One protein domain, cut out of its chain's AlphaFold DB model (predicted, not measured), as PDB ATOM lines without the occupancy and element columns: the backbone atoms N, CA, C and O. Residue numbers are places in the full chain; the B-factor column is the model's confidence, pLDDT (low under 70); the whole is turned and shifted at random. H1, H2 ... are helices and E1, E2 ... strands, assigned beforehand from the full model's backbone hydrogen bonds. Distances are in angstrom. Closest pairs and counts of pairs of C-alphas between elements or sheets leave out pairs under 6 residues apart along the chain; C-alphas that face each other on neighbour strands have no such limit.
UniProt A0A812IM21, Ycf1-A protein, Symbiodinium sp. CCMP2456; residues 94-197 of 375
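Overview. This is residues 94 to 197 of the 375 residues of the protein "Ycf1-A protein" of Symbiodinium sp. CCMP2456 (UniProt A0A812IM21). There is little regular structure: two small, loop-rich lobes, one holding E1, E2, H2 and H3, the other E3, E4 and H4, are joined where E2 runs on into E3, with H1 near both. The 104 printed residues have four named helices and four strands, H1 E1 H2 H3 E2 E3 H4 E4, under half in these elements, class mixed. Both two-strand sheets are antiparallel. The whole is compact, radius of gyration of the C-alphas 13.4 A, spanning 33 by 27 by 26 A.

Along the chain. H1, residues 94 to 106, 18.5 A long, begins at C-alpha 94 (63.685, -7.743, 76.254). E1 is 109 to 111, H2 135 to 138, H3 140 to 145, E2 149 to 151, E3 154 to 156, H4 185 to 190, and E4 194 to 196, ending at C-alpha 196 (76.162, -10.391, 91.904).

Arrangement. H1 and H4 are close but not clearly touching, closest C-alphas Asp 104 and His 185, 7.3 A. Within hydrogen-bond range are N 111 and O 149 of E1 and E2, 2.9 A, and N 156 and O 194 of E3 and E4, 2.9 A. H2 and H3 touch only at the corner, closest C-alphas Cys 136 and Cys 143, 4.6 A. Every O i to N i+4 pair is within range in H1 and H4, 1 of 2 in H3; H2 is too short for one.

Size, cuts and confidence. The printed part has no cut. The links E1 to H2 and E3 to H4 are long. No printed residue is under 70 in pLDDT.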
ATOM      1  N   THR A  94      62.670  -7.477  77.289       88.44
ATOM      2  CA  THR A  94      63.685  -7.743  76.254       88.44
ATOM      3  C   THR A  94      65.001  -6.994  76.495       88.44
ATOM      4  O   THR A  94      66.073  -7.553  76.275       88.44
ATOM      5  N   HIS A  95      64.940  -5.737  76.945       84.44
ATOM      6  CA  HIS A  95      66.111  -4.890  77.202       84.44
ATOM      7  C   HIS A  95      66.883  -5.376  78.435       84.44
ATOM      8  O   HIS A  95      68.092  -5.564  78.349       84.44
ATOM      9  N   ILE A  96      66.181  -5.744  79.517       83.31
ATOM     10  CA  ILE A  96      66.782  -6.362  80.717       83.31
ATOM     11  C   ILE A  96      67.543  -7.648  80.358       83.31
ATOM     12  O   ILE A  96      68.633  -7.907  80.878       83.31
ATOM     13  N   LYS A  97      66.991  -8.461  79.448       87.38
ATOM     14  CA  LYS A  97      67.648  -9.686  78.983       87.38
ATOM     15  C   LYS A  97      68.894  -9.397  78.136       87.38
ATOM     16  O   LYS A  97      69.926 -10.016  78.375       87.38
ATOM     17  N   LEU A  98      68.813  -8.463  77.188       91.00
ATOM     18  CA  LEU A  98      69.954  -8.071  76.347       91.00
ATOM     19  C   LEU A  98      71.087  -7.441  77.170       91.00
ATOM     20  O   LEU A  98      72.251  -7.769  76.951       91.00
ATOM     21  N   GLN A  99      70.742  -6.620  78.164       88.75
ATOM     22  CA  GLN A  99      71.670  -6.083  79.157       88.75
ATOM     23  C   GLN A  99      72.410  -7.223  79.882       88.75
ATOM     24  O   GLN A  99      73.635  -7.229  79.915       88.75
ATOM     25  N   ALA A 100      71.691  -8.236  80.382       84.44
ATOM     26  CA  ALA A 100      72.299  -9.392  81.051       84.44
ATOM     27  C   ALA A 100      73.233 -10.214  80.134       84.44
ATOM     28  O   ALA A 100      74.339 -10.575  80.532       84.44
ATOM     29  N   GLU A 101      72.810 -10.489  78.895       88.75
ATOM     30  CA  GLU A 101      73.629 -11.205  77.904       88.75
ATOM     31  C   GLU A 101      74.875 -10.398  77.489       88.75
ATOM     32  O   GLU A 101      75.916 -10.979  77.171       88.75
ATOM     33  N   TRP A 102      74.800  -9.063  77.512       89.69
ATOM     34  CA  TRP A 102      75.954  -8.192  77.298       89.69
ATOM     35  C   TRP A 102      76.924  -8.220  78.481       89.69
ATOM     36  O   TRP A 102      78.121  -8.401  78.267       89.69
ATOM     37  N   GLU A 103      76.420  -8.099  79.711       88.06
ATOM     38  CA  GLU A 103      77.198  -8.136  80.959       88.06
ATOM     39  C   GLU A 103      78.043  -9.412  81.076       88.06
ATOM     40  O   GLU A 103      79.251  -9.329  81.309       88.06
ATOM     41  N   ASP A 104      77.443 -10.579  80.815       82.88
ATOM     42  CA  ASP A 104      78.145 -11.872  80.789       82.88
ATOM     43  C   ASP A 104      79.199 -11.948  79.664       82.88
ATOM     44  O   ASP A 104      80.216 -12.632  79.800       82.88
ATOM     45  N   LYS A 105      78.997 -11.231  78.551       89.62
ATOM     46  CA  LYS A 105      79.926 -11.191  77.410       89.62
ATOM     47  C   LYS A 105      81.119 -10.256  77.634       89.62
ATOM     48  O   LYS A 105      82.210 -10.560  77.148       89.62
ATOM     49  N   VAL A 106      80.926  -9.116  78.300       90.19
ATOM     50  CA  VAL A 106      81.998  -8.133  78.569       90.19
ATOM     51  C   VAL A 106      82.652  -8.301  79.942       90.19
ATOM     52  O   VAL A 106      83.717  -7.731  80.172       90.19
ATOM     53  N   GLY A 107      82.056  -9.097  80.835       89.31
ATOM     54  CA  GLY A 107      82.585  -9.380  82.169       89.31
ATOM     55  C   GLY A 107      82.440  -8.211  83.145       89.31
ATOM     56  O   GLY A 107      83.335  -7.988  83.962       89.31
ATOM     57  N   GLY A 108      81.361  -7.432  83.046       91.94
ATOM     58  CA  GLY A 108      81.127  -6.297  83.940       91.94
ATOM     59  C   GLY A 108      80.045  -5.318  83.507       91.94
ATOM     60  O   GLY A 108      79.561  -5.346  82.377       91.94
ATOM     61  N   VAL A 109      79.713  -4.420  84.433       94.94
ATOM     62  CA  VAL A 109      78.905  -3.218  84.202       94.94
ATOM     63  C   VAL A 109      79.746  -1.968  84.419       94.94
ATOM     64  O   VAL A 109      80.679  -1.961  85.223       94.94
ATOM     65  N   CYS A 110      79.379  -0.877  83.753       97.19
ATOM     66  CA  CYS A 110      79.844   0.444  84.152       97.19
ATOM     67  C   CYS A 110      78.831   1.062  85.119       97.19
ATOM     68  O   CYS A 110      77.674   1.239  84.741       97.19
ATOM     69  N   CYS A 111      79.251   1.385  86.340       96.81
ATOM     70  CA  CYS A 111      78.419   2.063  87.328       96.81
ATOM     71  C   CYS A 111      78.860   3.520  87.496       96.81
ATOM     72  O   CYS A 111      80.007   3.784  87.852       96.81
ATOM     73  N   TYR A 112      77.959   4.475  87.279       96.56
ATOM     74  CA  TYR A 112      78.258   5.900  87.452       96.56
ATOM     75  C   TYR A 112      78.189   6.364  88.911       96.56
ATOM     76  O   TYR A 112      78.822   7.360  89.254       96.56
ATOM     77  N   ASN A 113      77.393   5.704  89.761       95.06
ATOM     78  CA  ASN A 113      77.194   6.120  91.151       95.06
ATOM     79  C   ASN A 113      76.613   4.997  92.031       95.06
ATOM     80  O   ASN A 113      75.761   4.225  91.587       95.06
ATOM     81  N   GLY A 114      77.007   4.972  93.303       91.25
ATOM     82  CA  GLY A 114      76.484   4.062  94.323       91.25
ATOM     83  C   GLY A 114      76.171   4.790  95.631       91.25
ATOM     84  O   GLY A 114      76.480   5.970  95.787       91.25
ATOM     85  N   ALA A 115      75.549   4.099  96.585       87.62
ATOM     86  CA  ALA A 115      75.257   4.669  97.906       87.62
ATOM     87  C   ALA A 115      76.520   4.945  98.751       87.62
ATOM     88  O   ALA A 115      76.457   5.710  99.711       87.62
ATOM     89  N   SER A 116      77.660   4.349  98.391       86.56
ATOM     90  CA  SER A 116      78.991   4.631  98.925       86.56
ATOM     91  C   SER A 116      79.948   4.993  97.790       86.56
ATOM     92  O   SER A 116      80.046   4.270  96.800       86.56
ATOM     93  N   VAL A 117      80.703   6.082  97.957       89.00
ATOM     94  CA  VAL A 117      81.762   6.481  97.011       89.00
ATOM     95  C   VAL A 117      83.006   5.593  97.110       89.00
ATOM     96  O   VAL A 117      83.733   5.454  96.131       89.00
ATOM     97  N   ASP A 118      83.219   4.949  98.260       88.31
ATOM     98  CA  ASP A 118      84.324   4.011  98.495       88.31
ATOM     99  C   ASP A 118      84.012   2.590  97.981       88.31
ATOM    100  O   ASP A 118      84.915   1.772  97.819       88.31
ATOM    101  N   ASP A 119      82.736   2.295  97.711       88.69
ATOM    102  CA  ASP A 119      82.255   1.009  97.191       88.69
ATOM    103  C   ASP A 119      81.132   1.224  96.162       88.69
ATOM    104  O   ASP A 119      80.003   0.749  96.314       88.69
ATOM    105  N   ILE A 120      81.440   1.977  95.098       92.56
ATOM    106  CA  ILE A 120      80.494   2.283  94.004       92.56
ATOM    107  C   ILE A 120      79.904   0.997  93.415       92.56
ATOM    108  O   ILE A 120      78.747   0.982  93.014       92.56
ATOM    109  N   CYS A 121      80.677  -0.087  93.395       92.75
ATOM    110  CA  CYS A 121      80.250  -1.377  92.875       92.75
ATOM    111  C   CYS A 121      79.296  -2.105  93.835       92.75
ATOM    112  O   CYS A 121      78.119  -2.287  93.509       92.75
ATOM    113  N   GLY A 122      79.729  -2.443  95.054       86.19
ATOM    114  CA  GLY A 122      78.878  -3.110  96.045       86.19
ATOM    115  C   GLY A 122      77.642  -2.301  96.460       86.19
ATOM    116  O   GLY A 122      76.721  -2.861  97.048       86.19
ATOM    117  N   THR A 123      77.576  -1.009  96.118       89.56
ATOM    118  CA  THR A 123      76.430  -0.130  96.399       89.56
ATOM    119  C   THR A 123      75.802   0.536  95.166       89.56
ATOM    120  O   THR A 123      75.040   1.494  95.322       89.56
ATOM    121  N   CYS A 124      76.102   0.059  93.952       92.44
ATOM    122  CA  CYS A 124      75.661   0.682  92.699       92.44
ATOM    123  C   CYS A 124      74.132   0.826  92.617       92.44
ATOM    124  O   CYS A 124      73.395  -0.143  92.820       92.44
ATOM    125  N   PHE A 125      73.637   2.010  92.252       88.88
ATOM    126  CA  PHE A 125      72.204   2.184  92.012       88.88
ATOM    127  C   PHE A 125      71.799   1.556  90.665       88.88
ATOM    128  O   PHE A 125      72.465   1.823  89.665       88.88
ATOM    129  N   PRO A 126      70.670   0.824  90.563       86.94
ATOM    130  CA  PRO A 126      70.231   0.231  89.294       86.94
ATOM    131  C   PRO A 126      70.071   1.243  88.148       86.94
ATOM    132  O   PRO A 126      70.388   0.938  87.005       86.94
ATOM    133  N   ALA A 127      69.640   2.472  88.457       88.06
ATOM    134  CA  ALA A 127      69.511   3.565  87.487       88.06
ATOM    135  C   ALA A 127      70.846   4.265  87.137       88.06
ATOM    136  O   ALA A 127      70.872   5.129  86.265       88.06
ATOM    137  N   ALA A 128      71.941   3.922  87.822       94.19
ATOM    138  CA  ALA A 128      73.291   4.418  87.557       94.19
ATOM    139  C   ALA A 128      74.155   3.407  86.778       94.19
ATOM    140  O   ALA A 128      75.335   3.668  86.548       94.19
ATOM    141  N   ILE A 129      73.587   2.271  86.363       93.81
ATOM    142  CA  ILE A 129      74.239   1.315  85.465       93.81
ATOM    143  C   ILE A 129      74.169   1.855  84.032       93.81
ATOM    144  O   ILE A 129      73.121   2.305  83.570       93.81
ATOM    145  N   ALA A 130      75.290   1.811  83.314       95.75
ATOM    146  CA  ALA A 130      75.334   2.164  81.905       95.75
ATOM    147  C   ALA A 130      74.589   1.131  81.048       95.75
ATOM    148  O   ALA A 130      74.882  -0.066  81.101       95.75
ATOM    149  N   ASP A 131      73.684   1.631  80.208       94.75
ATOM    150  CA  ASP A 131      72.977   0.855  79.192       94.75
ATOM    151  C   ASP A 131      73.961   0.134  78.252       94.75
ATOM    152  O   ASP A 131      74.958   0.734  77.829       94.75
ATOM    153  N   PHE A 132      73.693  -1.129  77.913       93.88
ATOM    154  CA  PHE A 132      74.530  -1.947  77.030       93.88
ATOM    155  C   PHE A 132      74.712  -1.362  75.620       93.88
ATOM    156  O   PHE A 132      75.723  -1.642  74.974       93.88
ATOM    157  N   GLU A 133      73.779  -0.534  75.140       94.56
ATOM    158  CA  GLU A 133      73.905   0.184  73.865       94.56
ATOM    159  C   GLU A 133      74.845   1.400  73.969       94.56
ATOM    160  O   GLU A 133      75.318   1.923  72.954       94.56
ATOM    161  N   SER A 134      75.160   1.857  75.187       96.06
ATOM    162  CA  SER A 134      76.057   2.989  75.415       96.06
ATOM    163  C   SER A 134      77.527   2.621  75.192       96.06
ATOM    164  O   SER A 134      78.006   1.539  75.537       96.06
ATOM    165  N   THR A 135      78.312   3.586  74.711       96.19
ATOM    166  CA  THR A 135      79.766   3.423  74.583       96.19
ATOM    167  C   THR A 135      80.463   3.158  75.916       96.19
ATOM    168  O   THR A 135      81.545   2.582  75.893       96.19
ATOM    169  N   CYS A 136      79.877   3.548  77.052       97.31
ATOM    170  CA  CYS A 136      80.450   3.380  78.390       97.31
ATOM    171  C   CYS A 136      80.353   1.930  78.901       97.31
ATOM    172  O   CYS A 136      81.243   1.475  79.617       97.31
ATOM    173  N   ALA A 137      79.334   1.175  78.473       95.50
ATOM    174  CA  ALA A 137      79.178  -0.250  78.781       95.50
ATOM    175  C   ALA A 137      80.064  -1.174  77.918       95.50
ATOM    176  O   ALA A 137      80.099  -2.385  78.133       95.50
ATOM    177  N   ALA A 138      80.814  -0.634  76.949       94.25
ATOM    178  CA  ALA A 138      81.630  -1.426  76.022       94.25
ATOM    179  C   ALA A 138      82.959  -1.961  76.608       94.25
ATOM    180  O   ALA A 138      83.787  -2.502  75.871       94.25
ATOM    181  N   GLY A 139      83.179  -1.807  77.916       94.50
ATOM    182  CA  GLY A 139      84.323  -2.351  78.648       94.50
ATOM    183  C   GLY A 139      84.940  -1.355  79.630       94.50
ATOM    184  O   GLY A 139      84.750  -0.144  79.511       94.50
ATOM    185  N   ARG A 140      85.757  -1.867  80.556       95.00
ATOM    186  CA  ARG A 140      86.436  -1.100  81.619       95.00
ATOM    187  C   ARG A 140      87.029   0.236  81.162       95.00
ATOM    188  O   ARG A 140      86.637   1.283  81.657       95.00
ATOM    189  N   TRP A 141      87.877   0.203  80.135       95.50
ATOM    190  CA  TRP A 141      88.543   1.393  79.587       95.50
ATOM    191  C   TRP A 141      87.580   2.475  79.065       95.50
ATOM    192  O   TRP A 141      87.938   3.653  79.020       95.50
ATOM    193  N   LYS A 142      86.368   2.091  78.641       97.19
ATOM    194  CA  LYS A 142      85.320   3.034  78.252       97.19
ATOM    195  C   LYS A 142      84.596   3.599  79.458       97.19
ATOM    196  O   LYS A 142      84.365   4.804  79.481       97.19
ATOM    197  N   CYS A 143      84.288   2.760  80.438       97.56
ATOM    198  CA  CYS A 143      83.671   3.197  81.680       97.56
ATOM    199  C   CYS A 143      84.511   4.265  82.389       97.56
ATOM    200  O   CYS A 143      83.999   5.346  82.681       97.56
ATOM    201  N   ASP A 144      85.819   4.014  82.518       95.62
ATOM    202  CA  ASP A 144      86.784   4.959  83.086       95.62
ATOM    203  C   ASP A 144      86.750   6.302  82.321       95.62
ATOM    204  O   ASP A 144      86.730   7.376  82.922       95.62
ATOM    205  N   SER A 145      86.655   6.266  80.981       96.75
ATOM    206  CA  SER A 145      86.550   7.476  80.142       96.75
ATOM    207  C   SER A 145      85.211   8.221  80.256       96.75
ATOM    208  O   SER A 145      85.137   9.391  79.886       96.75
ATOM    209  N   CYS A 146      84.171   7.562  80.772       97.56
ATOM    210  CA  CYS A 146      82.874   8.158  81.085       97.56
ATOM    211  C   CYS A 146      82.754   8.601  82.556       97.56
ATOM    212  O   CYS A 146      81.703   9.103  82.945       97.56
ATOM    213  N   GLY A 147      83.799   8.418  83.373       96.06
ATOM    214  CA  GLY A 147      83.789   8.753  84.800       96.06
ATOM    215  C   GLY A 147      83.011   7.773  85.687       96.06
ATOM    216  O   GLY A 147      82.680   8.129  86.814       96.06
ATOM    217  N   GLY A 148      82.704   6.568  85.196       95.94
ATOM    218  CA  GLY A 148      82.128   5.491  86.005       95.94
ATOM    219  C   GLY A 148      83.191   4.536  86.557       95.94
ATOM    220  O   GLY A 148      84.337   4.532  86.109       95.94
ATOM    221  N   ALA A 149      82.791   3.684  87.499       96.31
ATOM    222  CA  ALA A 149      83.573   2.548  87.972       96.31
ATOM    223  C   ALA A 149      83.176   1.271  87.214       96.31
ATOM    224  O   ALA A 149      81.990   0.951  87.096       96.31
ATOM    225  N   TRP A 150      84.159   0.518  86.714       96.00
ATOM    226  CA  TRP A 150      83.902  -0.802  86.132       96.00
ATOM    227  C   TRP A 150      83.743  -1.858  87.221       96.00
ATOM    228  O   TRP A 150      84.695  -2.170  87.940       96.00
ATOM    229  N   CYS A 151      82.555  -2.443  87.296       94.75
ATOM    230  CA  CYS A 151      82.203  -3.432  88.294       94.75
ATOM    231  C   CYS A 151      82.157  -4.820  87.660       94.75
ATOM    232  O   CYS A 151      81.297  -5.123  86.834       94.75
ATOM    233  N   GLU A 152      83.118  -5.655  88.041       92.25
ATOM    234  CA  GLU A 152      83.154  -7.068  87.670       92.25
ATOM    235  C   GLU A 152      82.129  -7.839  88.518       92.25
ATOM    236  O   GLU A 152      82.199  -7.744  89.751       92.25
ATOM    237  N   PRO A 153      81.230  -8.645  87.920       91.06
ATOM    238  CA  PRO A 153      80.348  -9.500  88.691       91.06
ATOM    239  C   PRO A 153      81.170 -10.498  89.505       91.06
ATOM    240  O   PRO A 153      82.238 -10.960  89.080       91.06
ATOM    241  N   LYS A 154      80.667 -10.848  90.686       93.31
ATOM    242  CA  LYS A 154      81.270 -11.871  91.545       93.31
ATOM    243  C   LYS A 154      80.218 -12.906  91.915       93.31
ATOM    244  O   LYS A 154      79.068 -12.568  92.180       93.31
ATOM    245  N   CYS A 155      80.632 -14.167  91.954       95.25
ATOM    246  CA  CYS A 155      79.801 -15.241  92.473       95.25
ATOM    247  C   CYS A 155      79.889 -15.266  94.000       95.25
ATOM    248  O   CYS A 155      80.989 -15.423  94.537       95.25
ATOM    249  N   VAL A 156      78.757 -15.148  94.691       95.38
ATOM    250  CA  VAL A 156      78.672 -15.327  96.144       95.38
ATOM    251  C   VAL A 156      78.112 -16.710  96.428       95.38
ATOM    252  O   VAL A 156      76.944 -16.978  96.179       95.38
ATOM    253  N   ILE A 157      78.952 -17.588  96.967       94.50
ATOM    254  CA  ILE A 157      78.582 -18.931  97.432       94.50
ATOM    255  C   ILE A 157      78.201 -18.952  98.920       94.50
ATOM    256  O   ILE A 157      77.626 -19.928  99.389       94.50
ATOM    257  N   SER A 158      78.520 -17.900  99.686       91.94
ATOM    258  CA  SER A 158      78.130 -17.789 101.096       91.94
ATOM    259  C   SER A 158      78.025 -16.333 101.558       91.94
ATOM    260  O   SER A 158      78.875 -15.496 101.247       91.94
ATOM    261  N   ALA A 159      76.975 -16.035 102.318       92.19
ATOM    262  CA  ALA A 159      76.636 -14.702 102.798       92.19
ATOM    263  C   ALA A 159      75.926 -14.782 104.156       92.19
ATOM    264  O   ALA A 159      75.386 -15.833 104.504       92.19
ATOM    265  N   GLN A 160      75.901 -13.681 104.909       86.12
ATOM    266  CA  GLN A 160      75.199 -13.616 106.195       86.12
ATOM    267  C   GLN A 160      73.673 -13.707 106.029       86.12
ATOM    268  O   GLN A 160      73.006 -14.281 106.888       86.12
ATOM    269  N   ASP A 161      73.125 -13.182 104.928       83.88
ATOM    270  CA  ASP A 161      71.723 -13.354 104.546       83.88
ATOM    271  C   ASP A 161      71.618 -14.104 103.199       83.88
ATOM    272  O   ASP A 161      71.936 -13.534 102.149       83.88
ATOM    273  N   PRO A 162      71.123 -15.359 103.190       84.31
ATOM    274  CA  PRO A 162      70.873 -16.123 101.966       84.31
ATOM    275  C   PRO A 162      69.876 -15.468 100.997       84.31
ATOM    276  O   PRO A 162      69.889 -15.788  99.813       84.31
ATOM    277  N   LYS A 163      69.010 -14.556 101.461       87.62
ATOM    278  CA  LYS A 163      68.081 -13.798 100.601       87.62
ATOM    279  C   LYS A 163      68.713 -12.536 100.009       87.62
ATOM    280  O   LYS A 163      68.128 -11.926  99.118       87.62
ATOM    281  N   ASN A 164      69.889 -12.137 100.492       87.00
ATOM    282  CA  ASN A 164      70.558 -10.891 100.129       87.00
ATOM    283  C   ASN A 164      72.075 -11.096  99.973       87.00
ATOM    284  O   ASN A 164      72.896 -10.344 100.514       87.00
ATOM    285  N   MET A 165      72.450 -12.148  99.239       91.25
ATOM    286  CA  MET A 165      73.833 -12.631  99.180       91.25
ATOM    287  C   MET A 165      74.814 -11.561  98.682       91.25
ATOM    288  O   MET A 165      75.906 -11.422  99.226       91.25
ATOM    289  N   CYS A 166      74.403 -10.735  97.719       90.94
ATOM    290  CA  CYS A 166      75.251  -9.694  97.133       90.94
ATOM    291  C   CYS A 166      75.599  -8.539  98.079       90.94
ATOM    292  O   CYS A 166      76.651  -7.920  97.920       90.94
ATOM    293  N   ASN A 167      74.751  -8.253  99.073       87.62
ATOM    294  CA  ASN A 167      74.976  -7.161 100.027       87.62
ATOM    295  C   ASN A 167      75.518  -7.633 101.386       87.62
ATOM    296  O   ASN A 167      75.819  -6.806 102.248       87.62
ATOM    297  N   THR A 168      75.595  -8.949 101.592       88.94
ATOM    298  CA  THR A 168      75.969  -9.576 102.870       88.94
ATOM    299  C   THR A 168      77.044 -10.653 102.704       88.94
ATOM    300  O   THR A 168      77.223 -11.506 103.575       88.94
ATOM    301  N   ALA A 169      77.761 -10.633 101.578       89.62
ATOM    302  CA  ALA A 169      78.770 -11.624 101.234       89.62
ATOM    303  C   ALA A 169      79.887 -11.670 102.287       89.62
ATOM    304  O   ALA A 169      80.461 -10.640 102.663       89.62
ATOM    305  N   PHE A 170      80.238 -12.881 102.723       86.88
ATOM    306  CA  PHE A 170      81.469 -13.093 103.478       86.88
ATOM    307  C   PHE A 170      82.667 -13.016 102.529       86.88
ATOM    308  O   PHE A 170      82.580 -13.475 101.391       86.88
ATOM    309  N   ASP A 171      83.818 -12.526 102.995       86.38
ATOM    310  CA  ASP A 171      85.034 -12.468 102.167       86.38
ATOM    311  C   ASP A 171      85.456 -13.845 101.628       86.38
ATOM    312  O   ASP A 171      85.808 -13.973 100.458       86.38
ATOM    313  N   SER A 172      85.350 -14.889 102.456       87.50
ATOM    314  CA  SER A 172      85.572 -16.290 102.069       87.50
ATOM    315  C   SER A 172      84.398 -16.920 101.307       87.50
ATOM    316  O   SER A 172      84.510 -18.041 100.821       87.50
ATOM    317  N   GLY A 173      83.259 -16.228 101.243       90.50
ATOM    318  CA  GLY A 173      82.048 -16.638 100.537       90.50
ATOM    319  C   GLY A 173      81.962 -16.111  99.105       90.50
ATOM    320  O   GLY A 173      80.972 -16.376  98.430       90.50
ATOM    321  N   ILE A 174      82.975 -15.383  98.628       93.38
ATOM    322  CA  ILE A 174      83.071 -14.883  97.253       93.38
ATOM    323  C   ILE A 174      84.021 -15.795  96.472       93.38
ATOM    324  O   ILE A 174      85.189 -15.935  96.831       93.38
ATOM    325  N   ALA A 175      83.549 -16.405  95.385       92.88
ATOM    326  CA  ALA A 175      84.393 -17.275  94.572       92.88
ATOM    327  C   ALA A 175      85.412 -16.468  93.749       92.88
ATOM    328  O   ALA A 175      85.075 -15.457  93.126       92.88
ATOM    329  N   GLU A 176      86.656 -16.953  93.682       90.69
ATOM    330  CA  GLU A 176      87.705 -16.336  92.862       90.69
ATOM    331  C   GLU A 176      87.297 -16.297  91.379       90.69
ATOM    332  O   GLU A 176      86.800 -17.288  90.839       90.69
ATOM    333  N   SER A 177      87.549 -15.188  90.677       87.75
ATOM    334  CA  SER A 177      87.122 -14.998  89.274       87.75
ATOM    335  C   SER A 177      87.786 -15.952  88.261       87.75
ATOM    336  O   SER A 177      87.345 -16.057  87.120       87.75
ATOM    337  N   ASN A 178      88.838 -16.669  88.660       85.75
ATOM    338  CA  ASN A 178      89.488 -17.736  87.888       85.75
ATOM    339  C   ASN A 178      88.930 -19.147  88.207       85.75
ATOM    340  O   ASN A 178      89.254 -20.101  87.491       85.75
ATOM    341  N   SER A 179      88.115 -19.304  89.253       93.44
ATOM    342  CA  SER A 179      87.531 -20.580  89.680       93.44
ATOM    343  C   SER A 179      86.377 -21.003  88.769       93.44
ATOM    344  O   SER A 179      85.843 -20.200  88.005       93.44
ATOM    345  N   THR A 180      85.956 -22.267  88.844       92.56
ATOM    346  CA  THR A 180      84.781 -22.753  88.095       92.56
ATOM    347  C   THR A 180      83.511 -21.972  88.452       92.56
ATOM    348  O   THR A 180      82.712 -21.689  87.565       92.56
ATOM    349  N   CYS A 181      83.362 -21.565  89.717       92.75
ATOM    350  CA  CYS A 181      82.193 -20.837  90.212       92.75
ATOM    351  C   CYS A 181      82.233 -19.339  89.863       92.75
ATOM    352  O   CYS A 181      81.210 -18.745  89.546       92.75
ATOM    353  N   GLY A 182      83.413 -18.710  89.903       89.56
ATOM    354  CA  GLY A 182      83.572 -17.266  89.679       89.56
ATOM    355  C   GLY A 182      83.741 -16.834  88.217       89.56
ATOM    356  O   GLY A 182      83.801 -15.637  87.955       89.56
ATOM    357  N   LYS A 183      83.835 -17.779  87.270       87.25
ATOM    358  CA  LYS A 183      84.075 -17.504  85.839       87.25
ATOM    359  C   LYS A 183      82.848 -17.062  85.041       87.25
ATOM    360  O   LYS A 183      83.019 -16.445  83.994       87.25
ATOM    361  N   SER A 184      81.643 -17.434  85.460       87.75
ATOM    362  CA  SER A 184      80.398 -17.096  84.760       87.75
ATOM    363  C   SER A 184      79.183 -17.307  85.655       87.75
ATOM    364  O   SER A 184      79.227 -18.121  86.579       87.75
ATOM    365  N   HIS A 185      78.069 -16.657  85.315       87.56
ATOM    366  CA  HIS A 185      76.768 -16.871  85.946       87.56
ATOM    367  C   HIS A 185      76.394 -18.362  86.022       87.56
ATOM    368  O   HIS A 185      76.113 -18.877  87.099       87.56
ATOM    369  N   ALA A 186      76.498 -19.091  84.904       88.56
ATOM    370  CA  ALA A 186      76.204 -20.525  84.862       88.56
ATOM    371  C   ALA A 186      77.141 -21.366  85.755       88.56
ATOM    372  O   ALA A 186      76.698 -22.339  86.364       88.56
ATOM    373  N   GLY A 187      78.423 -20.993  85.853       92.56
ATOM    374  CA  GLY A 187      79.368 -21.619  86.780       92.56
ATOM    375  C   GLY A 187      79.005 -21.351  88.241       92.56
ATOM    376  O   GLY A 187      79.076 -22.257  89.068       92.56
ATOM    377  N   CYS A 188      78.544 -20.138  88.543       94.56
ATOM    378  CA  CYS A 188      78.101 -19.748  89.875       94.56
ATOM    379  C   CYS A 188      76.865 -20.532  90.328       94.56
ATOM    380  O   CYS A 188      76.895 -21.168  91.383       94.56
ATOM    381  N   SER A 189      75.826 -20.589  89.488       91.31
ATOM    382  CA  SER A 189      74.614 -21.367  89.767       91.31
ATOM    383  C   SER A 189      74.908 -22.864  89.911       91.31
ATOM    384  O   SER A 189      74.317 -23.525  90.760       91.31
ATOM    385  N   ALA A 190      75.862 -23.407  89.143       93.31
ATOM    386  CA  ALA A 190      76.308 -24.796  89.286       93.31
ATOM    387  C   ALA A 190      77.022 -25.078  90.625       93.31
ATOM    388  O   ALA A 190      77.039 -26.222  91.073       93.31
ATOM    389  N   CYS A 191      77.577 -24.050  91.273       94.44
ATOM    390  CA  CYS A 191      78.134 -24.117  92.625       94.44
ATOM    391  C   CYS A 191      77.130 -23.726  93.728       94.44
ATOM    392  O   CYS A 191      77.522 -23.652  94.889       94.44
ATOM    393  N   GLY A 192      75.862 -23.457  93.387       92.75
ATOM    394  CA  GLY A 192      74.838 -23.014  94.341       92.75
ATOM    395  C   GLY A 192      74.998 -21.571  94.834       92.75
ATOM    396  O   GLY A 192      74.460 -21.240  95.886       92.75
ATOM    397  N   GLY A 193      75.748 -20.730  94.114       93.81
ATOM    398  CA  GLY A 193      75.932 -19.316  94.445       93.81
ATOM    399  C   GLY A 193      75.041 -18.360  93.644       93.81
ATOM    400  O   GLY A 193      74.510 -18.713  92.589       93.81
ATOM    401  N   GLU A 194      74.952 -17.123  94.132       94.50
ATOM    402  CA  GLU A 194      74.266 -15.991  93.501       94.50
ATOM    403  C   GLU A 194      75.247 -15.134  92.676       94.50
ATOM    404  O   GLU A 194      76.379 -14.874  93.101       94.50
ATOM    405  N   TRP A 195      74.830 -14.681  91.488       92.94
ATOM    406  CA  TRP A 195      75.680 -13.918  90.562       92.94
ATOM    407  C   TRP A 195      75.463 -12.407  90.696       92.94
ATOM    408  O   TRP A 195      74.557 -11.811  90.110       92.94
ATOM    409  N   CYS A 196      76.334 -11.768  91.469       92.56
ATOM    410  CA  CYS A 196      76.162 -10.391  91.904       92.56
ATOM    411  C   CYS A 196      76.715  -9.394  90.880       92.56
ATOM    412  O   CYS A 196      77.908  -9.088  90.867       92.56
ATOM    413  N   ARG A 197      75.818  -8.899  90.015       82.94
ATOM    414  CA  ARG A 197      76.117  -8.060  88.836       82.94
ATOM    415  C   ARG A 197      76.906  -6.791  89.134       82.94
ATOM    416  O   ARG A 197      77.834  -6.462  88.405       82.94
TER     417      ARG A 197